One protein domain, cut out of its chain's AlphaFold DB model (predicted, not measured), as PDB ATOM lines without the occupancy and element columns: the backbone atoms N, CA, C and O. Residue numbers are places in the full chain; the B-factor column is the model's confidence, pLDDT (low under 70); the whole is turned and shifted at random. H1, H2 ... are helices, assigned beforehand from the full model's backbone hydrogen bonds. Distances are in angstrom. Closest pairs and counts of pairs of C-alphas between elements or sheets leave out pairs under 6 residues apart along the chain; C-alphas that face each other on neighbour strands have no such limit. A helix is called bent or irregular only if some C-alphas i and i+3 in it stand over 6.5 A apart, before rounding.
ATOM      1  N   ALA A   2     138.452  88.040  53.629       42.38
ATOM      2  CA  ALA A   2     138.354  88.327  52.191       42.38
ATOM      3  C   ALA A   2     139.437  89.274  51.622       42.38
ATOM      4  O   ALA A   2     139.974  88.999  50.556       42.38
ATOM      5  N   GLU A   3     139.834  90.334  52.333       48.69
ATOM      6  CA  GLU A   3     140.812  91.305  51.799       48.69
ATOM      7  C   GLU A   3     142.257  90.777  51.725       48.69
ATOM      8  O   GLU A   3     143.045  91.254  50.916       48.69
ATOM      9  N   GLY A   4     142.616  89.770  52.532       47.94
ATOM     10  CA  GLY A   4     143.982  89.226  52.576       47.94
ATOM     11  C   GLY A   4     144.246  88.082  51.591       47.94
ATOM     12  O   GLY A   4     145.396  87.814  51.264       47.94
ATOM     13  N   LEU A   5     143.186  87.415  51.121       51.44
ATOM     14  CA  LEU A   5     143.246  86.295  50.170       51.44
ATOM     15  C   LEU A   5     142.914  86.712  48.731       51.44
ATOM     16  O   LEU A   5     143.170  85.945  47.809       51.44
ATOM     17  N   ALA A   6     142.395  87.928  48.521       53.03
ATOM     18  CA  ALA A   6     141.973  88.433  47.211       53.03
ATOM     19  C   ALA A   6     143.095  88.484  46.149       53.03
ATOM     20  O   ALA A   6     142.807  88.597  44.962       53.03
ATOM     21  N   GLN A   7     144.366  88.392  46.555       54.06
ATOM     22  CA  GLN A   7     145.532  88.405  45.660       54.06
ATOM     23  C   GLN A   7     146.212  87.027  45.523       54.06
ATOM     24  O   GLN A   7     147.254  86.907  44.869       54.06
ATOM     25  N   CYS A   8     145.641  85.982  46.129       58.56
ATOM     26  CA  CYS A   8     146.202  84.637  46.097       58.56
ATOM     27  C   CYS A   8     145.604  83.822  44.947       58.56
ATOM     28  O   CYS A   8     144.395  83.647  44.827       58.56
ATOM     29  N   THR A   9     146.486  83.300  44.106       60.88
ATOM     30  CA  THR A   9     146.201  82.414  42.976       60.88
ATOM     31  C   THR A   9     146.878  81.063  43.218       60.88
ATOM     32  O   THR A   9     147.850  80.999  43.976       60.88
ATOM     33  N   PRO A  10     146.462  79.976  42.544       61.28
ATOM     34  CA  PRO A  10     147.101  78.663  42.682       61.28
ATOM     35  C   PRO A  10     148.623  78.664  42.440       61.28
ATOM     36  O   PRO A  10     149.328  77.809  42.965       61.28
ATOM     37  N   ALA A  11     149.144  79.638  41.686       60.94
ATOM     38  CA  ALA A  11     150.563  79.758  41.357       60.94
ATOM     39  C   ALA A  11     151.423  80.417  42.455       60.94
ATOM     40  O   ALA A  11     152.640  80.249  42.445       60.94
ATOM     41  N   ASN A  12     150.832  81.164  43.397       58.66
ATOM     42  CA  ASN A  12     151.572  81.938  44.408       58.66
ATOM     43  C   ASN A  12     151.127  81.659  45.857       58.66
ATOM     44  O   ASN A  12     151.527  82.381  46.771       58.66
ATOM     45  N   VAL A  13     150.365  80.581  46.090       58.81
ATOM     46  CA  VAL A  13     149.809  80.231  47.414       58.81
ATOM     47  C   VAL A  13     150.872  80.098  48.509       58.81
ATOM     48  O   VAL A  13     150.619  80.450  49.655       58.81
ATOM     49  N   HIS A  14     152.078  79.632  48.164       52.19
ATOM     50  CA  HIS A  14     153.182  79.439  49.112       52.19
ATOM     51  C   HIS A  14     153.929  80.736  49.463       52.19
ATOM     52  O   HIS A  14     154.682  80.763  50.434       52.19
ATOM     53  N   SER A  15     153.727  81.801  48.684       54.31
ATOM     54  CA  SER A  15     154.344  83.119  48.875       54.31
ATOM     55  C   SER A  15     153.345  84.168  49.371       54.31
ATOM     56  O   SER A  15     153.732  85.299  49.659       54.31
ATOM     57  N   CYS A  16     152.067  83.800  49.492       59.47
ATOM     58  CA  CYS A  16     151.032  84.663  50.033       59.47
ATOM     59  C   CYS A  16     151.260  84.913  51.529       59.47
ATOM     60  O   CYS A  16     150.978  84.075  52.384       59.47
ATOM     61  N   SER A  17     151.761  86.104  51.843       54.72
ATOM     62  CA  SER A  17     151.826  86.630  53.200       54.72
ATOM     63  C   SER A  17     150.545  87.402  53.486       54.72
ATOM     64  O   SER A  17     150.304  88.458  52.908       54.72
ATOM     65  N   LEU A  18     149.744  86.915  54.427       60.03
ATOM     66  CA  LEU A  18     148.651  87.691  55.001       60.03
ATOM     67  C   LEU A  18     149.263  88.870  55.786       60.03
ATOM     68  O   LEU A  18     149.704  88.726  56.924       60.03
ATOM     69  N   THR A  19     149.275  90.062  55.193       55.44
ATOM     70  CA  THR A  19     149.882  91.290  55.756       55.44
ATOM     71  C   THR A  19     149.310  91.680  57.129       55.44
ATOM     72  O   THR A  19     149.891  92.484  57.858       55.44
ATOM     73  N   HIS A  20     148.181  91.077  57.517       59.31
ATOM     74  CA  HIS A  20     147.464  91.347  58.755       59.31
ATOM     75  C   HIS A  20     147.146  90.103  59.601       59.31
ATOM     76  O   HIS A  20     146.270  90.213  60.452       59.31
ATOM     77  N   VAL A  21     147.843  88.957  59.460       62.00
ATOM     78  CA  VAL A  21     147.573  87.770  60.321       62.00
ATOM     79  C   VAL A  21     147.544  88.152  61.793       62.00
ATOM     80  O   VAL A  21     146.594  87.829  62.491       62.00
ATOM     81  N   ALA A  22     148.552  88.887  62.264       58.94
ATOM     82  CA  ALA A  22     148.647  89.260  63.669       58.94
ATOM     83  C   ALA A  22     147.458  90.122  64.127       58.94
ATOM     84  O   ALA A  22     146.919  89.877  65.200       58.94
ATOM     85  N   ARG A  23     147.016  91.087  63.306       58.69
ATOM     86  CA  ARG A  23     145.845  91.933  63.602       58.69
ATOM     87  C   ARG A  23     144.542  91.147  63.543       58.69
ATOM     88  O   ARG A  23     143.700  91.329  64.410       58.69
ATOM     89  N   PHE A  24     144.407  90.258  62.566       64.38
ATOM     90  CA  PHE A  24     143.258  89.377  62.429       64.38
ATOM     91  C   PHE A  24     143.139  88.441  63.646       64.38
ATOM     92  O   PHE A  24     142.110  88.427  64.316       64.38
ATOM     93  N   LEU A  25     144.228  87.760  64.021       64.62
ATOM     94  CA  LEU A  25     144.283  86.920  65.222       64.62
ATOM     95  C   LEU A  25     143.952  87.718  66.490       64.62
ATOM     96  O   LEU A  25     143.246  87.212  67.359       64.62
ATOM     97  N   TRP A  26     144.410  88.971  66.582       60.84
ATOM     98  CA  TRP A  26     144.062  89.859  67.693       60.84
ATOM     99  C   TRP A  26     142.572  90.211  67.717       60.84
ATOM    100  O   TRP A  26     141.948  90.114  68.768       60.84
ATOM    101  N   SER A  27     141.993  90.566  66.565       59.78
ATOM    102  CA  SER A  27     140.574  90.932  66.445       59.78
ATOM    103  C   SER A  27     139.619  89.772  66.718       59.78
ATOM    104  O   SER A  27     138.510  89.996  67.175       59.78
ATOM    105  N   THR A  28     140.059  88.534  66.479       61.59
ATOM    106  CA  THR A  28     139.263  87.320  66.742       61.59
ATOM    107  C   THR A  28     139.359  86.805  68.180       61.59
ATOM    108  O   THR A  28     138.867  85.721  68.469       61.59
ATOM    109  N   GLY A  29     140.077  87.489  69.081       61.59
ATOM    110  CA  GLY A  29     140.256  87.000  70.455       61.59
ATOM    111  C   GLY A  29     141.054  85.689  70.557       61.59
ATOM    112  O   GLY A  29     141.130  85.083  71.627       61.59
ATOM    113  N   PHE A  30     141.719  85.257  69.474       65.81
ATOM    114  CA  PHE A  30     142.468  83.997  69.392       65.81
ATOM    115  C   PHE A  30     143.486  83.846  70.528       65.81
ATOM    116  O   PHE A  30     143.707  82.757  71.059       65.81
ATOM    117  N   GLN A  31     144.090  84.957  70.954       64.94
ATOM    118  CA  GLN A  31     145.037  84.960  72.064       64.94
ATOM    119  C   GLN A  31     144.417  84.495  73.387       64.94
ATOM    120  O   GLN A  31     145.070  83.769  74.137       64.94
ATOM    121  N   GLU A  32     143.161  84.835  73.664       64.44
ATOM    122  CA  GLU A  32     142.487  84.481  74.918       64.44
ATOM    123  C   GLU A  32     142.181  82.983  75.011       64.44
ATOM    124  O   GLU A  32     142.269  82.369  76.083       64.44
ATOM    125  N   VAL A  33     141.948  82.347  73.861       64.56
ATOM    126  CA  VAL A  33     141.800  80.891  73.754       64.56
ATOM    127  C   VAL A  33     143.122  80.179  74.113       64.56
ATOM    128  O   VAL A  33     143.111  79.113  74.745       64.56
ATOM    129  N   THR A  34     144.267  80.802  73.803       64.75
ATOM    130  CA  THR A  34     145.616  80.221  73.978       64.75
ATOM    131  C   THR A  34     146.268  80.483  75.341       64.75
ATOM    132  O   THR A  34     147.065  79.662  75.795       64.75
ATOM    133  N   LYS A  35     145.913  81.569  76.044       65.12
ATOM    134  CA  LYS A  35     146.538  81.957  77.329       65.12
ATOM    135  C   LYS A  35     146.062  81.141  78.538       65.12
ATOM    136  O   LYS A  35     146.745  81.081  79.561       65.12
ATOM    137  N   LYS A  36     144.896  80.486  78.473       68.50
ATOM    138  CA  LYS A  36     144.337  79.763  79.634       68.50
ATOM    139  C   LYS A  36     145.125  78.472  79.926       68.50
ATOM    140  O   LYS A  36     145.142  77.533  79.133       68.50
ATOM    141  N   SER A  37     145.695  78.342  81.123       73.38
ATOM    142  CA  SER A  37     146.441  77.138  81.542       73.38
ATOM    143  C   SER A  37     145.540  76.031  82.130       73.38
ATOM    144  O   SER A  37     144.397  76.264  82.544       73.38
ATOM    145  N   THR A  38     146.043  74.791  82.148       72.31
ATOM    146  CA  THR A  38     145.485  73.661  82.923       72.31
ATOM    147  C   THR A  38     146.152  73.494  84.293       72.31
ATOM    148  O   THR A  38     145.715  72.653  85.070       72.31
ATOM    149  N   GLY A  39     147.200  74.272  84.592       73.19
ATOM    150  CA  GLY A  39     147.985  74.181  85.829       73.19
ATOM    151  C   GLY A  39     147.159  74.228  87.121       73.19
ATOM    152  O   GLY A  39     147.322  73.335  87.947       73.19
ATOM    153  N   PRO A  40     146.203  75.166  87.281       73.44
ATOM    154  CA  PRO A  40     145.367  75.213  88.480       73.44
ATOM    155  C   PRO A  40     144.565  73.927  88.704       73.44
ATOM    156  O   PRO A  40     144.522  73.422  89.816       73.44
ATOM    157  N   ALA A  41     143.990  73.347  87.642       73.69
ATOM    158  CA  ALA A  41     143.231  72.099  87.738       73.69
ATOM    159  C   ALA A  41     144.126  70.907  88.113       73.69
ATOM    160  O   ALA A  41     143.699  70.045  88.871       73.69
ATOM    161  N   LYS A  42     145.377  70.888  87.639       74.75
ATOM    162  CA  LYS A  42     146.347  69.831  87.962       74.75
ATOM    163  C   LYS A  42     146.642  69.738  89.457       74.75
ATOM    164  O   LYS A  42     146.758  68.633  89.959       74.75
ATOM    165  N   LYS A  43     146.676  70.868  90.169       69.25
ATOM    166  CA  LYS A  43     146.874  70.898  91.628       69.25
ATOM    167  C   LYS A  43     145.740  70.208  92.401       69.25
ATOM    168  O   LYS A  43     145.973  69.643  93.459       69.25
ATOM    169  N   TYR A  44     144.510  70.273  91.889       71.62
ATOM    170  CA  TYR A  44     143.350  69.645  92.531       71.62
ATOM    171  C   TYR A  44     143.166  68.188  92.101       71.62
ATOM    172  O   TYR A  44     142.811  67.335  92.908       71.62
ATOM    173  N   PHE A  45     143.402  67.899  90.821       72.81
ATOM    174  CA  PHE A  45     143.231  66.575  90.236       72.81
ATOM    175  C   PHE A  45     144.586  65.864  90.151       72.81
ATOM    176  O   PHE A  45     145.241  65.847  89.107       72.81
ATOM    177  N   ASN A  46     144.982  65.274  91.277       69.69
ATOM    178  CA  ASN A  46     146.281  64.642  91.527       69.69
ATOM    179  C   ASN A  46     146.410  63.237  90.896       69.69
ATOM    180  O   ASN A  46     146.740  62.249  91.558       69.69
ATOM    181  N   TYR A  47     146.058  63.128  89.611       77.25
ATOM    182  CA  TYR A  47     146.129  61.868  88.878       77.25
ATOM    183  C   TYR A  47     147.529  61.658  88.285       77.25
ATOM    184  O   TYR A  47     147.952  62.436  87.422       77.25
ATOM    185  N   PRO A  48     148.217  60.568  88.648       79.19
ATOM    186  CA  PRO A  48     149.582  60.301  88.237       79.19
ATOM    187  C   PRO A  48     149.606  59.874  86.770       79.19
ATOM    188  O   PRO A  48     148.717  59.168  86.279       79.19
ATOM    189  N   ARG A  49     150.653  60.289  86.058       81.75
ATOM    190  CA  ARG A  49     150.869  59.964  84.642       81.75
ATOM    191  C   ARG A  49     150.915  58.438  84.397       81.75
ATOM    192  O   ARG A  49     151.503  57.713  85.199       81.75
ATOM    193  N   PRO A  50     150.366  57.923  83.278       84.25
ATOM    194  CA  PRO A  50     150.328  56.478  83.021       84.25
ATOM    195  C   PRO A  50     151.705  55.803  82.878       84.25
ATOM    196  O   PRO A  50     151.844  54.640  83.251       84.25
ATOM    197  N   TYR A  51     152.712  56.516  82.357       81.56
ATOM    198  CA  TYR A  51     154.064  55.985  82.115       81.56
ATOM    199  C   TYR A  51     154.920  55.795  83.378       81.56
ATOM    200  O   TYR A  51     156.035  55.282  83.288       81.56
ATOM    201  N   LEU A  52     154.456  56.249  84.544       78.88
ATOM    202  CA  LEU A  52     155.254  56.211  85.767       78.88
ATOM    203  C   LEU A  52     155.436  54.779  86.275       78.88
ATOM    204  O   LEU A  52     154.505  53.966  86.264       78.88
ATOM    205  N   ALA A  53     156.642  54.494  86.768       78.00
ATOM    206  CA  ALA A  53     156.988  53.203  87.358       78.00
ATOM    207  C   ALA A  53     156.253  52.948  88.686       78.00
ATOM    208  O   ALA A  53     155.922  51.806  89.001       78.00
ATOM    209  N   ASP A  54     155.948  54.008  89.433       77.69
ATOM    210  CA  ASP A  54     155.064  53.967  90.593       77.69
ATOM    211  C   ASP A  54     153.981  55.036  90.419       77.69
ATOM    212  O   ASP A  54     154.296  56.193  90.206       77.69
ATOM    213  N   ARG A  55     152.701  54.669  90.467       77.38
ATOM    214  CA  ARG A  55     151.561  55.604  90.423       77.38
ATOM    215  C   ARG A  55     150.845  55.720  91.769       77.38
ATOM    216  O   ARG A  55     149.770  56.296  91.849       77.38
ATOM    217  N   SER A  56     151.391  55.125  92.827       71.00
ATOM    218  CA  SER A  56     150.878  55.304  94.190       71.00
ATOM    219  C   SER A  56     151.284  56.650  94.786       71.00
ATOM    220  O   SER A  56     150.654  57.115  95.736       71.00
ATOM    221  N   PHE A  57     152.272  57.324  94.190       65.06
ATOM    222  CA  PHE A  57     152.553  58.706  94.530       65.06
ATOM    223  C   PHE A  57     151.473  59.630  93.952       65.06
ATOM    224  O   PHE A  57     151.024  59.492  92.813       65.06
ATOM    225  N   ALA A  58     151.050  60.572  94.775       57.16
ATOM    226  CA  ALA A  58     150.367  61.787  94.371       57.16
ATOM    227  C   ALA A  58     151.268  62.928  94.851       57.16
ATOM    228  O   ALA A  58     152.031  62.735  95.806       57.16
ATOM    229  N   ASP A  59     151.257  64.082  94.192       53.34
ATOM    230  CA  ASP A  59     152.081  65.191  94.655       53.34
ATOM    231  C   ASP A  59     151.818  65.528  96.137       53.34
ATOM    232  O   ASP A  59     150.687  65.505  96.619       53.34
ATOM    233  N   SER A  60     152.916  65.708  96.876       50.88
ATOM    234  CA  SER A  60     153.030  66.361  98.188       50.88
ATOM    235  C   SER A  60     151.805  66.321  99.125       50.88
ATOM    236  O   SER A  60     151.310  67.373  99.528       50.88
ATOM    237  N   GLY A  61     151.351  65.130  99.539       50.81
ATOM    238  CA  GLY A  61     150.591  64.990 100.793       50.81
ATOM    239  C   GLY A  61     149.353  64.094 100.793       50.81
ATOM    240  O   GLY A  61     148.814  63.861 101.871       50.81
ATOM    241  N   ASN A  62     148.897  63.563  99.651       55.38
ATOM    242  CA  ASN A  62     147.733  62.662  99.632       55.38
ATOM    243  C   ASN A  62     147.918  61.476  98.668       55.38
ATOM    244  O   ASN A  62     147.494  61.565  97.518       55.38
ATOM    245  N   PRO A  63     148.582  60.383  99.089       65.25
ATOM    246  CA  PRO A  63     148.942  59.274  98.207       65.25
ATOM    247  C   PRO A  63     147.721  58.626  97.541       65.25
ATOM    248  O   PRO A  63     146.668  58.440  98.154       65.25
ATOM    249  N   ASN A  64     147.881  58.225  96.280       69.56
ATOM    250  CA  ASN A  64     146.820  57.570  95.526       69.56
ATOM    251  C   ASN A  64     146.590  56.151  96.064       69.56
ATOM    252  O   ASN A  64     147.435  55.265  95.914       69.56
ATOM    253  N   ASN A  65     145.422  55.906  96.666       74.38
ATOM    254  CA  ASN A  65     145.029  54.562  97.082       74.38
ATOM    255  C   ASN A  65     144.606  53.732  95.863       74.38
ATOM    256  O   ASN A  65     143.477  53.824  95.381       74.38
ATOM    257  N   LEU A  66     145.512  52.876  95.400       76.06
ATOM    258  CA  LEU A  66     145.292  52.012  94.242       76.06
ATOM    259  C   LEU A  66     144.365  50.815  94.522       76.06
ATOM    260  O   LEU A  66     144.091  50.057  93.598       76.06
ATOM    261  N   ARG A  67     143.881  50.610  95.760       82.94
ATOM    262  CA  ARG A  67     142.976  49.504  96.144       82.94
ATOM    263  C   ARG A  67     143.440  48.124  95.638       82.94
ATOM    264  O   ARG A  67     142.650  47.341  95.123       82.94
ATOM    265  N   GLY A  68     144.742  47.844  95.748       80.12
ATOM    266  CA  GLY A  68     145.349  46.584  95.294       80.12
ATOM    267  C   GLY A  68     145.681  46.513  93.796       80.12
ATOM    268  O   GLY A  68     146.241  45.515  93.349       80.12
ATOM    269  N   LEU A  69     145.397  47.560  93.012       82.62
ATOM    270  CA  LEU A  69     145.839  47.653  91.620       82.62
ATOM    271  C   LEU A  69     147.359  47.828  91.532       82.62
ATOM    272  O   LEU A  69     148.002  48.418  92.406       82.62
ATOM    273  N   LYS A  70     147.936  47.357  90.421       83.75
ATOM    274  CA  LYS A  70     149.366  47.510  90.144       83.75
ATOM    275  C   LYS A  70     149.763  48.989  90.116       83.75
ATOM    276  O   LYS A  70     149.128  49.825  89.463       83.75
ATOM    277  N   LYS A  71     150.882  49.282  90.782       80.75
ATOM    278  CA  LYS A  71     151.509  50.609  90.802       80.75
ATOM    279  C   LYS A  71     151.941  51.067  89.409       80.75
ATOM    280  O   LYS A  71     151.804  52.243  89.103       80.75
ATOM    281  N   ASN A  72     152.337  50.147  88.532       83.44
ATOM    282  CA  ASN A  72     152.643  50.419  87.128       83.44
ATOM    283  C   ASN A  72     151.558  49.870  86.187       83.44
ATOM    284  O   ASN A  72     150.803  48.965  86.538       83.44
ATOM    285  N   LEU A  73     151.494  50.421  84.973       83.25
ATOM    286  CA  LEU A  73     150.675  49.887  83.871       83.25
ATOM    287  C   LEU A  73     151.501  49.147  82.814       83.25
ATOM    288  O   LEU A  73     150.957  48.770  81.784       83.25
ATOM    289  N   ALA A  74     152.809  48.972  83.041       84.25
ATOM    290  CA  ALA A  74     153.758  48.473  82.041       84.25
ATOM    291  C   ALA A  74     153.746  49.276  80.719       84.25
ATOM    292  O   ALA A  74     154.050  48.751  79.652       84.25
ATOM    293  N   ILE A  75     153.409  50.569  80.792       83.69
ATOM    294  CA  ILE A  75     153.476  51.486  79.654       83.69
ATOM    295  C   ILE A  75     154.914  51.986  79.541       83.69
ATOM    296  O   ILE A  75     155.402  52.705  80.413       83.69
ATOM    297  N   ALA A  76     155.593  51.596  78.466       79.75
ATOM    298  CA  ALA A  76     156.945  52.058  78.195       79.75
ATOM    299  C   ALA A  76     156.942  53.535  77.772       79.75
ATOM    300  O   ALA A  76     156.148  53.958  76.928       79.75
ATOM    301  N   ARG A  77     157.872  54.320  78.326       78.38
ATOM    302  CA  ARG A  77     158.157  55.674  77.842       78.38
ATOM    303  C   ARG A  77     158.646  55.587  76.397       78.38
ATOM    304  O   ARG A  77     159.611  54.878  76.115       78.38
ATOM    305  N   VAL A  78     158.037  56.357  75.498       77.25
ATOM    306  CA  VAL A  78     158.560  56.495  74.135       77.25
ATOM    307  C   VAL A  78     159.878  57.277  74.212       77.25
ATOM    308  O   VAL A  78     159.889  58.388  74.752       77.25
ATOM    309  N   PRO A  79     161.006  56.726  73.728       73.06
ATOM    310  CA  PRO A  79     162.293  57.397  73.836       73.06
ATOM    311  C   PRO A  79     162.279  58.703  73.039       73.06
ATOM    312  O   PRO A  79     161.790  58.750  71.907       73.06
ATOM    313  N   SER A  80     162.837  59.761  73.628       72.50
ATOM    314  CA  SER A  80     163.055  61.024  72.922       72.50
ATOM    315  C   SER A  80     163.966  60.764  71.721       72.50
ATOM    316  O   SER A  80     164.979  60.076  71.839       72.50
ATOM    317  N   ARG A  81     163.598  61.287  70.551       64.25
ATOM    318  CA  ARG A  81     164.404  61.147  69.332       64.25
ATOM    319  C   ARG A  81     165.213  62.421  69.151       64.25
ATOM    320  O   ARG A  81     164.672  63.513  69.262       64.25
ATOM    321  N   ILE A  82     166.499  62.295  68.868       60.94
ATOM    322  CA  ILE A  82     167.314  63.426  68.421       60.94
ATOM    323  C   ILE A  82     167.138  63.499  66.905       60.94
ATOM    324  O   ILE A  82     167.301  62.485  66.222       60.94
ATOM    325  N   ASP A  83     166.761  64.661  66.371       60.62
ATOM    326  CA  ASP A  83     166.792  64.875  64.919       60.62
ATOM    327  C   ASP A  83     168.243  65.116  64.496       60.62
ATOM    328  O   ASP A  83     168.661  66.240  64.229       60.62
ATOM    329  N   VAL A  84     169.029  64.036  64.478       59.81
ATOM    330  CA  VAL A  84     170.462  64.058  64.139       59.81
ATOM    331  C   VAL A  84     170.731  64.670  62.762       59.81
ATOM    332  O   VAL A  84     171.796  65.230  62.529       59.81
ATOM    333  N   ASN A  85     169.744  64.623  61.864       61.62
ATOM    334  CA  ASN A  85     169.866  65.108  60.494       61.62
ATOM    335  C   ASN A  85     169.269  66.510  60.293       61.62
ATOM    336  O   ASN A  85     169.236  66.976  59.157       61.62
ATOM    337  N   HIS A  86     168.765  67.158  61.353       56.97
ATOM    338  CA  HIS A  86     168.138  68.487  61.316       56.97
ATOM    339  C   HIS A  86     167.033  68.649  60.249       56.97
ATOM    340  O   HIS A  86     166.689  69.770  59.865       56.97
ATOM    341  N   LYS A  87     166.435  67.547  59.767       55.25
ATOM    342  CA  LYS A  87     165.471  67.564  58.652       55.25
ATOM    343  C   LYS A  87     164.152  68.247  59.022       55.25
ATOM    344  O   LYS A  87     163.378  68.586  58.133       55.25
ATOM    345  N   ARG A  88     163.881  68.449  60.315       54.94
ATOM    346  CA  ARG A  88     162.678  69.112  60.846       54.94
ATOM    347  C   ARG A  88     162.973  70.463  61.511       54.94
ATOM    348  O   ARG A  88     162.261  70.857  62.430       54.94
ATOM    349  N   GLY A  89     163.991  71.186  61.039       47.59
ATOM    350  CA  GLY A  89     164.145  72.617  61.334       47.59
ATOM    351  C   GLY A  89     164.697  72.941  62.727       47.59
ATOM    352  O   GLY A  89     164.115  73.734  63.459       47.59
ATOM    353  N   GLY A  90     165.834  72.347  63.102       45.84
ATOM    354  CA  GLY A  90     166.688  72.897  64.169       45.84
ATOM    355  C   GLY A  90     166.317  72.570  65.621       45.84
ATOM    356  O   GLY A  90     167.045  72.963  66.529       45.84
ATOM    357  N   ARG A  91     165.246  71.814  65.892       53.66
ATOM    358  CA  ARG A  91     165.022  71.253  67.237       53.66
ATOM    359  C   ARG A  91     165.823  69.962  67.398       53.66
ATOM    360  O   ARG A  91     165.349  68.893  67.030       53.66
ATOM    361  N   ALA A  92     167.015  70.070  67.985       54.09
ATOM    362  CA  ALA A  92     167.914  68.939  68.236       54.09
ATOM    363  C   ALA A  92     167.249  67.784  69.020       54.09
ATOM    364  O   ALA A  92     167.633  66.633  68.856       54.09
ATOM    365  N   LEU A  93     166.210  68.051  69.820       58.75
ATOM    366  CA  LEU A  93     165.468  67.043  70.584       58.75
ATOM    367  C   LEU A  93     163.976  67.047  70.219       58.75
ATOM    368  O   LEU A  93     163.221  67.935  70.612       58.75
ATOM    369  N   LEU A  94     163.519  65.993  69.541       62.91
ATOM    370  CA  LEU A  94     162.113  65.585  69.484       62.91
ATOM    371  C   LEU A  94     161.795  64.823  70.777       62.91
ATOM    372  O   LEU A  94     161.683  63.595  70.815       62.91
ATOM    373  N   THR A  95     161.717  65.573  71.873       65.50
ATOM    374  CA  THR A  95     161.334  65.053  73.185       65.50
ATOM    375  C   THR A  95     159.835  65.232  73.397       65.50
ATOM    376  O   THR A  95     159.272  66.277  73.075       65.50
ATOM    377  N   ALA A  96     159.170  64.234  73.987       63.97
ATOM    378  CA  ALA A  96     157.797  64.408  74.465       63.97
ATOM    379  C   ALA A  96     157.724  65.221  75.777       63.97
ATOM    380  O   ALA A  96     156.636  65.381  76.336       63.97
ATOM    381  N   GLY A  97     158.875  65.718  76.257       66.88
ATOM    382  CA  GLY A  97     159.001  66.560  77.442       66.88
ATOM    383  C   GLY A  97     158.794  65.800  78.746       66.88
ATOM    384  O   GLY A  97     158.362  66.403  79.718       66.88
ATOM    385  N   TYR A  98     159.018  64.480  78.768       67.81
ATOM    386  CA  TYR A  98     158.837  63.647  79.966       67.81
ATOM    387  C   TYR A  98     159.674  64.143  81.158       67.81
ATOM    388  O   TYR A  98     159.217  64.071  82.286       67.81
ATOM    389  N   ASP A  99     160.859  64.684  80.893       60.31
ATOM    390  CA  ASP A  99     161.764  65.349  81.836       60.31
ATOM    391  C   ASP A  99     161.112  66.548  82.544       60.31
ATOM    392  O   ASP A  99     161.195  66.674  83.763       60.31
ATOM    393  N   LEU A 100     160.345  67.359  81.812       60.59
ATOM    394  CA  LEU A 100     159.545  68.450  82.384       60.59
ATOM    395  C   LEU A 100     158.334  67.944  83.187       60.59
ATOM    396  O   LEU A 100     157.694  68.712  83.901       60.59
ATOM    397  N   MET A 101     157.974  66.668  83.033       64.31
ATOM    398  CA  MET A 101     156.824  66.052  83.694       64.31
ATOM    399  C   MET A 101     157.229  65.213  84.911       64.31
ATOM    400  O   MET A 101     156.379  64.989  85.762       64.31
ATOM    401  N   ASP A 102     158.496  64.797  85.003       59.03
ATOM    402  CA  ASP A 102     159.075  63.941  86.054       59.03
ATOM    403  C   ASP A 102     159.750  64.741  87.190       59.03
ATOM    404  O   ASP A 102     160.501  64.197  87.989       59.03
ATOM    405  N   GLY A 103     159.524  66.060  87.248       54.41
ATOM    406  CA  GLY A 103     160.143  66.940  88.250       54.41
ATOM    407  C   GLY A 103     161.610  67.302  87.970       54.41
ATOM    408  O   GLY A 103     162.241  67.967  88.784       54.41
ATOM    409  N   ALA A 104     162.166  66.935  86.807       42.03
ATOM    410  CA  ALA A 104     163.555  67.239  86.447       42.03
ATOM    411  C   ALA A 104     163.784  68.699  85.993       42.03
ATOM    412  O   ALA A 104     164.893  69.052  85.600       42.03
ATOM    413  N   SER A 105     162.765  69.570  86.047       39.06
ATOM    414  CA  SER A 105     162.870  70.982  85.643       39.06
ATOM    415  C   SER A 105     163.491  71.908  86.697       39.06
ATOM    416  O   SER A 105     163.510  73.117  86.478       39.06
ATOM    417  N   GLY A 106     163.974  71.392  87.836       36.41
ATOM    418  CA  GLY A 106     164.644  72.200  88.873       36.41
ATOM    419  C   GLY A 106     163.750  73.255  89.543       36.41
ATOM    420  O   GLY A 106     164.223  74.096  90.298       36.41
ATOM    421  N   THR A 107     162.455  73.219  89.260       36.62
ATOM    422  CA  THR A 107     161.410  73.959  89.960       36.62
ATOM    423  C   THR A 107     160.854  73.028  91.031       36.62
ATOM    424  O   THR A 107     160.610  71.874  90.691       36.62
ATOM    425  N   ASP A 108     160.563  73.499  92.247       43.53
ATOM    426  CA  ASP A 108     159.884  72.774  93.355       43.53
ATOM    427  C   ASP A 108     158.481  72.200  93.009       43.53
ATOM    428  O   ASP A 108     157.661  71.873  93.868       43.53
ATOM    429  N   LEU A 109     158.168  72.082  91.723       44.31
ATOM    430  CA  LEU A 109     157.017  71.399  91.181       44.31
ATOM    431  C   LEU A 109     157.289  69.897  91.193       44.31
ATOM    432  O   LEU A 109     157.961  69.328  90.333       44.31
ATOM    433  N   THR A 110     156.692  69.276  92.196       53.00
ATOM    434  CA  THR A 110     156.157  67.922  92.156       53.00
ATOM    435  C   THR A 110     155.754  67.478  90.738       53.00
ATOM    436  O   THR A 110     155.232  68.265  89.944       53.00
ATOM    437  N   VAL A 111     156.009  66.206  90.411       59.75
ATOM    438  CA  VAL A 111     155.648  65.545  89.139       59.75
ATOM    439  C   VAL A 111     154.334  66.101  88.564       59.75
ATOM    440  O   VAL A 111     153.298  66.098  89.225       59.75
ATOM    441  N   SER A 112     154.352  66.581  87.316       68.81
ATOM    442  CA  SER A 112     153.183  67.228  86.710       68.81
ATOM    443  C   SER A 112     152.024  66.239  86.551       68.81
ATOM    444  O   SER A 112     152.145  65.261  85.810       68.81
ATOM    445  N   GLN A 113     150.863  66.537  87.141       76.38
ATOM    446  CA  GLN A 113     149.684  65.660  87.089       76.38
ATOM    447  C   GLN A 113     149.138  65.446  85.673       76.38
ATOM    448  O   GLN A 113     149.287  66.289  84.782       76.38
ATOM    449  N   ALA A 114     148.473  64.316  85.444       81.62
ATOM    450  CA  ALA A 114     147.912  63.931  84.152       81.62
ATOM    451  C   ALA A 114     146.638  64.728  83.819       81.62
ATOM    452  O   ALA A 114     146.542  65.330  82.748       81.62
ATOM    453  N   PHE A 115     145.696  64.865  84.745       83.12
ATOM    454  CA  PHE A 115     144.400  65.475  84.446       83.12
ATOM    455  C   PHE A 115     144.375  67.001  84.669       83.12
ATOM    456  O   PHE A 115     144.940  67.484  85.647       83.12
ATOM    457  N   PRO A 116     143.706  67.797  83.813       85.44
ATOM    458  CA  PRO A 116     143.327  67.500  82.431       85.44
ATOM    459  C   PRO A 116     144.525  67.668  81.478       85.44
ATOM    460  O   PRO A 116     145.556  68.257  81.830       85.44
ATOM    461  N   SER A 117     144.413  67.186  80.237       86.88
ATOM    462  CA  SER A 117     145.512  67.290  79.273       86.88
ATOM    463  C   SER A 117     145.694  68.710  78.730       86.88
ATOM    464  O   SER A 117     144.881  69.202  77.948       86.88
ATOM    465  N   GLY A 118     146.808  69.361  79.090       83.62
ATOM    466  CA  GLY A 118     147.158  70.699  78.595       83.62
ATOM    467  C   GLY A 118     147.446  70.734  77.092       83.62
ATOM    468  O   GLY A 118     146.940  71.609  76.402       83.62
ATOM    469  N   HIS A 119     148.175  69.742  76.569       86.19
ATOM    470  CA  HIS A 119     148.462  69.634  75.131       86.19
ATOM    471  C   HIS A 119     147.192  69.396  74.310       86.19
ATOM    472  O   HIS A 119     147.018  70.029  73.277       86.19
ATOM    473  N   THR A 120     146.288  68.533  74.788       89.75
ATOM    474  CA  THR A 120     144.994  68.324  74.122       89.75
ATOM    475  C   THR A 120     144.158  69.596  74.164       89.75
ATOM    476  O   THR A 120     143.593  69.991  73.151       89.75
ATOM    477  N   THR A 121     144.132  70.275  75.318       87.88
ATOM    478  CA  THR A 121     143.408  71.544  75.455       87.88
ATOM    479  C   THR A 121     143.947  72.592  74.476       87.88
ATOM    480  O   THR A 121     143.180  73.293  73.832       87.88
ATOM    481  N   ALA A 122     145.269  72.695  74.324       84.75
ATOM    482  CA  ALA A 122     145.879  73.611  73.366       84.75
ATOM    483  C   ALA A 122     145.558  73.216  71.914       84.75
ATOM    484  O   ALA A 122     145.130  74.061  71.137       84.75
ATOM    485  N   ALA A 123     145.705  71.939  71.553       88.88
ATOM    486  CA  ALA A 123     145.445  71.459  70.197       88.88
ATOM    487  C   ALA A 123     144.000  71.721  69.747       88.88
ATOM    488  O   ALA A 123     143.789  72.226  68.648       88.88
ATOM    489  N   TYR A 124     143.014  71.441  70.605       89.69
ATOM    490  CA  TYR A 124     141.611  71.730  70.305       89.69
ATOM    491  C   TYR A 124     141.297  73.226  70.328       89.69
ATOM    492  O   TYR A 124     140.514  73.674  69.503       89.69
ATOM    493  N   ALA A 125     141.912  74.007  71.220       85.50
ATOM    494  CA  ALA A 125     141.809  75.467  71.203       85.50
ATOM    495  C   ALA A 125     142.242  76.053  69.849       85.50
ATOM    496  O   ALA A 125     141.489  76.808  69.239       85.50
ATOM    497  N   TYR A 126     143.426  75.662  69.367       84.31
ATOM    498  CA  TYR A 126     143.928  76.081  68.059       84.31
ATOM    499  C   TYR A 126     143.049  75.558  66.923       84.31
ATOM    500  O   TYR A 126     142.694  76.321  66.033       84.31
ATOM    501  N   GLY A 127     142.665  74.278  66.967       88.44
ATOM    502  CA  GLY A 127     141.846  73.658  65.928       88.44
ATOM    503  C   GLY A 127     140.469  74.305  65.789       88.44
ATOM    504  O   GLY A 127     140.066  74.636  64.684       88.44
ATOM    505  N   LEU A 128     139.770  74.549  66.898       87.00
ATOM    506  CA  LEU A 128     138.464  75.214  66.886       87.00
ATOM    507  C   LEU A 128     138.563  76.635  66.335       87.00
ATOM    508  O   LEU A 128     137.771  77.020  65.486       87.00
ATOM    509  N   ALA A 129     139.565  77.394  66.770       82.50
ATOM    510  CA  ALA A 129     139.725  78.758  66.300       82.50
ATOM    511  C   ALA A 129     140.169  78.827  64.822       82.50
ATOM    512  O   ALA A 129     139.773  79.734  64.101       82.50
ATOM    513  N   MET A 130     140.942  77.851  64.328       83.69
ATOM    514  CA  MET A 130     141.249  77.731  62.896       83.69
ATOM    515  C   MET A 130     140.046  77.256  62.071       83.69
ATOM    516  O   MET A 130     139.905  77.677  60.928       83.69
ATOM    517  N   ALA A 131     139.178  76.415  62.637       87.12
ATOM    518  CA  ALA A 131     137.940  75.988  61.991       87.12
ATOM    519  C   ALA A 131     136.936  77.145  61.845       87.12
ATOM    520  O   ALA A 131     136.218  77.181  60.857       87.12
ATOM    521  N   GLU A 132     136.930  78.113  62.766       82.50
ATOM    522  CA  GLU A 132     136.130  79.343  62.624       82.50
ATOM    523  C   GLU A 132     136.658  80.245  61.497       82.50
ATOM    524  O   GLU A 132     135.911  80.890  60.768       82.50
ATOM    525  N   ILE A 133     137.980  80.271  61.331       82.50
ATOM    526  CA  ILE A 133     138.668  81.054  60.302       82.50
ATOM    527  C   ILE A 133     138.449  80.481  58.897       82.50
ATOM    528  O   ILE A 133     138.316  81.243  57.939       82.50
ATOM    529  N   LEU A 134     138.486  79.154  58.779       85.06
ATOM    530  CA  LEU A 134     138.416  78.424  57.518       85.06
ATOM    531  C   LEU A 134     137.430  77.251  57.657       85.06
ATOM    532  O   LEU A 134     137.857  76.094  57.769       85.06
ATOM    533  N   PRO A 135     136.116  77.540  57.698       85.94
ATOM    534  CA  PRO A 135     135.085  76.538  57.958       85.94
ATOM    535  C   PRO A 135     135.041  75.437  56.897       85.94
ATOM    536  O   PRO A 135     134.672  74.305  57.210       85.94
ATOM    537  N   GLU A 136     135.492  75.718  55.671       89.38
ATOM    538  CA  GLU A 136     135.582  74.752  54.573       89.38
ATOM    539  C   GLU A 136     136.552  73.601  54.874       89.38
ATOM    540  O   GLU A 136     136.372  72.512  54.339       89.38
ATOM    541  N   LEU A 137     137.555  73.831  55.733       91.69
ATOM    542  CA  LEU A 137     138.481  72.803  56.227       91.69
ATOM    543  C   LEU A 137     138.239  72.457  57.705       91.69
ATOM    544  O   LEU A 137     139.075  71.816  58.348       91.69
ATOM    545  N   GLY A 138     137.123  72.914  58.280       90.00
ATOM    546  CA  GLY A 138     136.787  72.703  59.685       90.00
ATOM    547  C   GLY A 138     136.870  71.231  60.114       90.00
ATOM    548  O   GLY A 138     137.545  70.940  61.108       90.00
ATOM    549  N   PRO A 139     136.260  70.280  59.376       92.94
ATOM    550  CA  PRO A 139     136.348  68.855  59.689       92.94
ATOM    551  C   PRO A 139     137.790  68.325  59.719       92.94
ATOM    552  O   PRO A 139     138.173  67.623  60.658       92.94
ATOM    553  N   GLU A 140     138.620  68.686  58.743       94.31
ATOM    554  CA  GLU A 140     140.016  68.257  58.635       94.31
ATOM    555  C   GLU A 140     140.868  68.850  59.763       94.31
ATOM    556  O   GLU A 140     141.688  68.155  60.370       94.31
ATOM    557  N   ILE A 141     140.651  70.125  60.086       92.00
ATOM    558  CA  ILE A 141     141.341  70.827  61.171       92.00
ATOM    559  C   ILE A 141     141.003  70.186  62.523       92.00
ATOM    560  O   ILE A 141     141.905  69.882  63.313       92.00
ATOM    561  N   LEU A 142     139.720  69.929  62.792       92.19
ATOM    562  CA  LEU A 142     139.283  69.286  64.033       92.19
ATOM    563  C   LEU A 142     139.735  67.825  64.115       92.19
ATOM    564  O   LEU A 142     140.086  67.354  65.199       92.19
ATOM    565  N   THR A 143     139.824  67.132  62.979       94.75
ATOM    566  CA  THR A 143     140.416  65.790  62.912       94.75
ATOM    567  C   THR A 143     141.879  65.826  63.346       94.75
ATOM    568  O   THR A 143     142.272  65.063  64.227       94.75
ATOM    569  N   ARG A 144     142.678  66.782  62.849       93.19
ATOM    570  CA  ARG A 144     144.076  66.950  63.292       93.19
ATOM    571  C   ARG A 144     144.197  67.309  64.774       93.19
ATOM    572  O   ARG A 144     145.118  66.840  65.445       93.19
ATOM    573  N   ALA A 145     143.275  68.108  65.314       92.06
ATOM    574  CA  ALA A 145     143.233  68.387  66.751       92.06
ATOM    575  C   ALA A 145     142.937  67.119  67.575       92.06
ATOM    576  O   ALA A 145     143.562  66.889  68.616       92.06
ATOM    577  N   SER A 146     142.042  66.259  67.079       92.81
ATOM    578  CA  SER A 146     141.744  64.957  67.680       92.81
ATOM    579  C   SER A 146     142.947  64.015  67.650       92.81
ATOM    580  O   SER A 146     143.312  63.456  68.686       92.81
ATOM    581  N   GLU A 147     143.641  63.913  66.515       94.12
ATOM    582  CA  GLU A 147     144.881  63.140  66.380       94.12
ATOM    583  C   GLU A 147     145.964  63.627  67.349       94.12
ATOM    584  O   GLU A 147     146.635  62.823  67.998       94.12
ATOM    585  N   ALA A 148     146.110  64.945  67.515       90.12
ATOM    586  CA  ALA A 148     147.042  65.519  68.480       90.12
ATOM    587  C   ALA A 148     146.707  65.118  69.927       90.12
ATOM    588  O   ALA A 148     147.621  64.863  70.716       90.12
ATOM    589  N   GLY A 149     145.418  65.015  70.269       89.44
ATOM    590  CA  GLY A 149     144.949  64.444  71.531       89.44
ATOM    591  C   GLY A 149     145.274  62.953  71.646       89.44
ATOM    592  O   GLY A 149     145.888  62.534  72.628       89.44
ATOM    593  N   ASN A 150     144.953  62.162  70.618       92.19
ATOM    594  CA  ASN A 150     145.227  60.724  70.568       92.19
ATOM    595  C   ASN A 150     146.722  60.405  70.734       92.19
ATOM    596  O   ASN A 150     147.093  59.505  71.486       92.19
ATOM    597  N   ASN A 151     147.604  61.215  70.144       90.38
ATOM    598  CA  ASN A 151     149.051  61.088  70.316       90.38
ATOM    599  C   ASN A 151     149.474  61.148  71.791       90.38
ATOM    600  O   ASN A 151     150.478  60.554  72.176       90.38
ATOM    601  N   ARG A 152     148.708  61.826  72.654       88.81
ATOM    602  CA  ARG A 152     148.983  61.870  74.096       88.81
ATOM    603  C   ARG A 152     148.632  60.563  74.813       88.81
ATOM    604  O   ARG A 152     149.299  60.246  75.800       88.81
ATOM    605  N   ALA A 153     147.645  59.815  74.321       88.88
ATOM    606  CA  ALA A 153     147.356  58.461  74.791       88.88
ATOM    607  C   ALA A 153     148.427  57.482  74.301       88.88
ATOM    608  O   ALA A 153     148.972  56.731  75.104       88.88
ATOM    609  N   VAL A 154     148.799  57.558  73.018       88.06
ATOM    610  CA  VAL A 154     149.842  56.705  72.414       88.06
ATOM    611  C   VAL A 154     151.192  56.877  73.117       88.06
ATOM    612  O   VAL A 154     151.881  55.901  73.389       88.06
ATOM    613  N   LEU A 155     151.558  58.111  73.481       84.25
ATOM    614  CA  LEU A 155     152.771  58.401  74.256       84.25
ATOM    615  C   LEU A 155     152.700  57.934  75.724       84.25
ATOM    616  O   LEU A 155     153.693  58.053  76.444       84.25
ATOM    617  N   GLY A 156     151.542  57.474  76.206       85.25
ATOM    618  CA  GLY A 156     151.370  57.011  77.582       85.25
ATOM    619  C   GLY A 156     151.398  58.122  78.635       85.25
ATOM    620  O   GLY A 156     151.641  57.859  79.811       85.25
ATOM    621  N   VAL A 157     151.194  59.382  78.239       85.12
ATOM    622  CA  VAL A 157     151.307  60.553  79.134       85.12
ATOM    623  C   VAL A 157     149.970  61.052  79.674       85.12
ATOM    624  O   VAL A 157     149.968  61.900  80.571       85.12
ATOM    625  N   HIS A 158     148.857  60.558  79.130       88.81
ATOM    626  CA  HIS A 158     147.494  60.924  79.504       88.81
ATOM    627  C   HIS A 158     146.542  59.734  79.371       88.81
ATOM    628  O   HIS A 158     146.687  58.921  78.458       88.81
ATOM    629  N   TYR A 159     145.549  59.664  80.257       89.25
ATOM    630  CA  TYR A 159     144.420  58.744  80.129       89.25
ATOM    631  C   TYR A 159     143.411  59.271  79.092       89.25
ATOM    632  O   TYR A 159     143.344  60.486  78.877       89.25
ATOM    633  N   PRO A 160     142.565  58.409  78.494       91.19
ATOM    634  CA  PRO A 160     141.521  58.850  77.562       91.19
ATOM    635  C   PRO A 160     140.609  59.944  78.138       91.19
ATOM    636  O   PRO A 160     140.275  60.905  77.449       91.19
ATOM    637  N   MET A 161     140.281  59.865  79.432       90.25
ATOM    638  CA  MET A 161     139.466  60.879  80.109       90.25
ATOM    639  C   MET A 161     140.158  62.254  80.166       90.25
ATOM    640  O   MET A 161     139.500  63.277  79.984       90.25
ATOM    641  N   ASP A 162     141.484  62.299  80.343       90.25
ATOM    642  CA  ASP A 162     142.249  63.555  80.337       90.25
ATOM    643  C   ASP A 162     142.155  64.267  78.979       90.25
ATOM    644  O   ASP A 162     142.211  65.501  78.917       90.25
ATOM    645  N   ILE A 163     142.066  63.481  77.898       91.50
ATOM    646  CA  ILE A 163     141.954  63.941  76.510       91.50
ATOM    647  C   ILE A 163     140.536  64.454  76.259       91.50
ATOM    648  O   ILE A 163     140.376  65.590  75.818       91.50
ATOM    649  N   MET A 164     139.513  63.669  76.613       90.94
ATOM    650  CA  MET A 164     138.105  64.054  76.453       90.94
ATOM    651  C   MET A 164     137.792  65.360  77.192       90.94
ATOM    652  O   MET A 164     137.253  66.294  76.603       90.94
ATOM    653  N   VAL A 165     138.205  65.479  78.459       89.50
ATOM    654  CA  VAL A 165     137.994  66.712  79.232       89.50
ATOM    655  C   VAL A 165     138.824  67.873  78.680       89.50
ATOM    656  O   VAL A 165     138.358  69.013  78.681       89.50
ATOM    657  N   GLY A 166     140.030  67.608  78.166       85.69
ATOM    658  CA  GLY A 166     140.828  68.616  77.467       85.69
ATOM    659  C   GLY A 166     140.111  69.184  76.237       85.69
ATOM    660  O   GLY A 166     140.056  70.403  76.061       85.69
ATOM    661  N   ALA A 167     139.500  68.321  75.422       86.56
ATOM    662  CA  ALA A 167     138.705  68.724  74.265       86.56
ATOM    663  C   ALA A 167     137.471  69.549  74.678       86.56
ATOM    664  O   ALA A 167     137.309  70.682  74.219       86.56
ATOM    665  N   SER A 168     136.661  69.061  75.626       86.56
ATOM    666  CA  SER A 168     135.464  69.776  76.105       86.56
ATOM    667  C   SER A 168     135.797  71.136  76.728       86.56
ATOM    668  O   SER A 168     135.120  72.135  76.478       86.56
ATOM    669  N   ARG A 169     136.886  71.223  77.501       84.50
ATOM    670  CA  ARG A 169     137.358  72.492  78.076       84.50
ATOM    671  C   ARG A 169     137.780  73.486  76.994       84.50
ATOM    672  O   ARG A 169     137.640  74.688  77.202       84.50
ATOM    673  N   SER A 170     138.285  73.011  75.859       81.56
ATOM    674  CA  SER A 170     138.643  73.872  74.725       81.56
ATOM    675  C   SER A 170     137.407  74.487  74.083       81.56
ATOM    676  O   SER A 170     137.376  75.693  73.868       81.56
ATOM    677  N   GLN A 171     136.350  73.694  73.893       79.62
ATOM    678  CA  GLN A 171     135.064  74.193  73.399       79.62
ATOM    679  C   GLN A 171     134.476  75.262  74.327       79.62
ATOM    680  O   GLN A 171     133.993  76.289  73.859       79.62
ATOM    681  N   GLN A 172     134.574  75.075  75.649       77.69
ATOM    682  CA  GLN A 172     134.136  76.086  76.617       77.69
ATOM    683  C   GLN A 172     134.946  77.390  76.519       77.69
ATOM    684  O   GLN A 172     134.421  78.462  76.811       77.69
ATOM    685  N   ARG A 173     136.231  77.316  76.155       73.44
ATOM    686  CA  ARG A 173     137.085  78.504  76.011       73.44
ATOM    687  C   ARG A 173     136.713  79.317  74.786       73.44
ATOM    688  O   ARG A 173     136.594  80.525  74.929       73.44
ATOM    689  N   VAL A 174     136.536  78.652  73.646       69.88
ATOM    690  CA  VAL A 174     136.177  79.308  72.382       69.88
ATOM    691  C   VAL A 174     134.808  79.964  72.509       69.88
ATOM    692  O   VAL A 174     134.721  81.174  72.376       69.88
ATOM    693  N   ARG A 175     133.794  79.233  72.993       66.62
ATOM    694  CA  ARG A 175     132.448  79.796  73.215       66.62
ATOM    695  C   ARG A 175     132.419  81.019  74.133       66.62
ATOM    696  O   ARG A 175     131.522  81.836  74.024       66.62
ATOM    697  N   ARG A 176     133.340  81.120  75.100       60.12
ATOM    698  CA  ARG A 176     133.430  82.301  75.976       60.12
ATOM    699  C   ARG A 176     134.118  83.483  75.301       60.12
ATOM    700  O   ARG A 176     133.804  84.599  75.672       60.12
ATOM    701  N   ALA A 177     135.037  83.233  74.371       59.97
ATOM    702  CA  ALA A 177     135.662  84.288  73.583       59.97
ATOM    703  C   ALA A 177     134.671  84.904  72.578       59.97
ATOM    704  O   ALA A 177     134.762  86.089  72.315       59.97
ATOM    705  N   ASP A 178     133.690  84.135  72.094       54.25
ATOM    706  CA  ASP A 178     132.644  84.633  71.181       54.25
ATOM    707  C   ASP A 178     131.593  85.537  71.867       54.25
ATOM    708  O   ASP A 178     130.753  86.139  71.199       54.25
ATOM    709  N   HIS A 179     131.590  85.598  73.203       50.38
ATOM    710  CA  HIS A 179     130.630  86.366  74.009       50.38
ATOM    711  C   HIS A 179     131.236  87.618  74.675       50.38
ATOM    712  O   HIS A 179     130.526  88.286  75.431       50.38
TER     713      HIS A 179
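AT A GLANCE: This is residues 2 to 179 of the 180 residues of the protein "Acid phosphatase" of Cutibacterium acnes JCM 18909 (UniProt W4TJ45). Three long helices, H6, H7 and H8, make an up-and-down bundle, their centres set in a triangle, with the short helix H3 packed on H6 and H8. Beyond one end of this body runs a loose first stretch with H1 and H2; beyond the other end lies a long looped stretch with no named element, residues 45 to 97, which then folds back as an arm whose tip, residues 85 to 90, sticks out. The printed part has 178 residues with eight named helices, H1 to H8 in order along the chain, and no named strand. The class is all helix, yet helices hold 81 of the 178 residues, under half. The whole is loose, with a radius of gyration of the C-alphas of 19.5 A and spans of 64 by 46 by 30 A.

IN THESE COORDINATES: Start at C-alpha 2, at (138.354, 88.327, 52.191), where H1, residues 2 to 5, begins. Read on past residues 6 to 20 to H2, residues 21 to 27, 9.8 A from first to last C-alpha. Next come H3, residues 30 to 35, 9.1 A long, and H4, residues 39 to 44, 9.3 A long. After residues 45 to 97 you reach H5, residues 98 to 101. Find C-alpha 118 at (147.158, 70.699, 78.595); from there H6 runs to residue 133, over 22.7 A. H7, residues 135 to 154, is the longest helix, 28.6 A; it is irregular, with C-alphas 136 and 139 standing 7.8 A apart. H8, residues 160 to 177, covers 26.4 A and ends with C-alpha 177 at (135.662, 84.288, 73.583).

HOW THE PARTS SIT: Look first at the bundle of H6, H7 and H8, up and down, each helix running against the one before it. H6 and H7 touch and form a helical hairpin, opposite ways at a shallow tilt of 8 degrees; their closest C-alphas, those of Ala 131 and Gly 138, are 4.2 A apart. H7 and H8 form a second helical hairpin, opposite ways at a tilt of 35.5 degrees, only just steep. They touch with residues 149 to 153 of H7 and 160 to 163 of H8 alone, closest at the C-alphas of Gly 149 and Ile 163, 5.8 A apart. H6 and H8 touch and run the same way at a steep tilt of 43 degrees, with the C-alphas of Thr 121 and Gly 166 closest at 4.4 A. Now look at H3. It touches H6 at a shallow tilt of 7 degrees, opposite ways, with the C-alphas of Val 33 and Ala 125 closest at 6.0 A. It touches H8 too, at a steep tilt of 49 degrees, with the C-alphas of Val 33 and Arg 173 closest at 5.7 A. H2 and H3 are close but not clearly touching, at 7.2 A between the C-alphas of Leu 25 and Gln 31. H1, H4 and H5 touch no helix; H4 and H6 are only just apart, at 8.1 A. Every O i to N i+4 pair is within hydrogen-bond range in H2, H3, H6 and H8, against 1 of 2 in H4 and 12 of 16 in H7; H1 and H5 are too short for such a pair.

THE WHOLE: The C-alphas farthest apart are those of Gln 7 and Gly 68, at 64.9 A. The printed part has no cut. The links H1 to H2, H4 to H5 and H5 to H6 are long; within the second, residues 81 to 82 pair with residues 93 to 94, antiparallel. The mean pLDDT of the printed part is 71.9, and 83 residues of this model are under 70, among them residues 2 to 36 and 81 to 112.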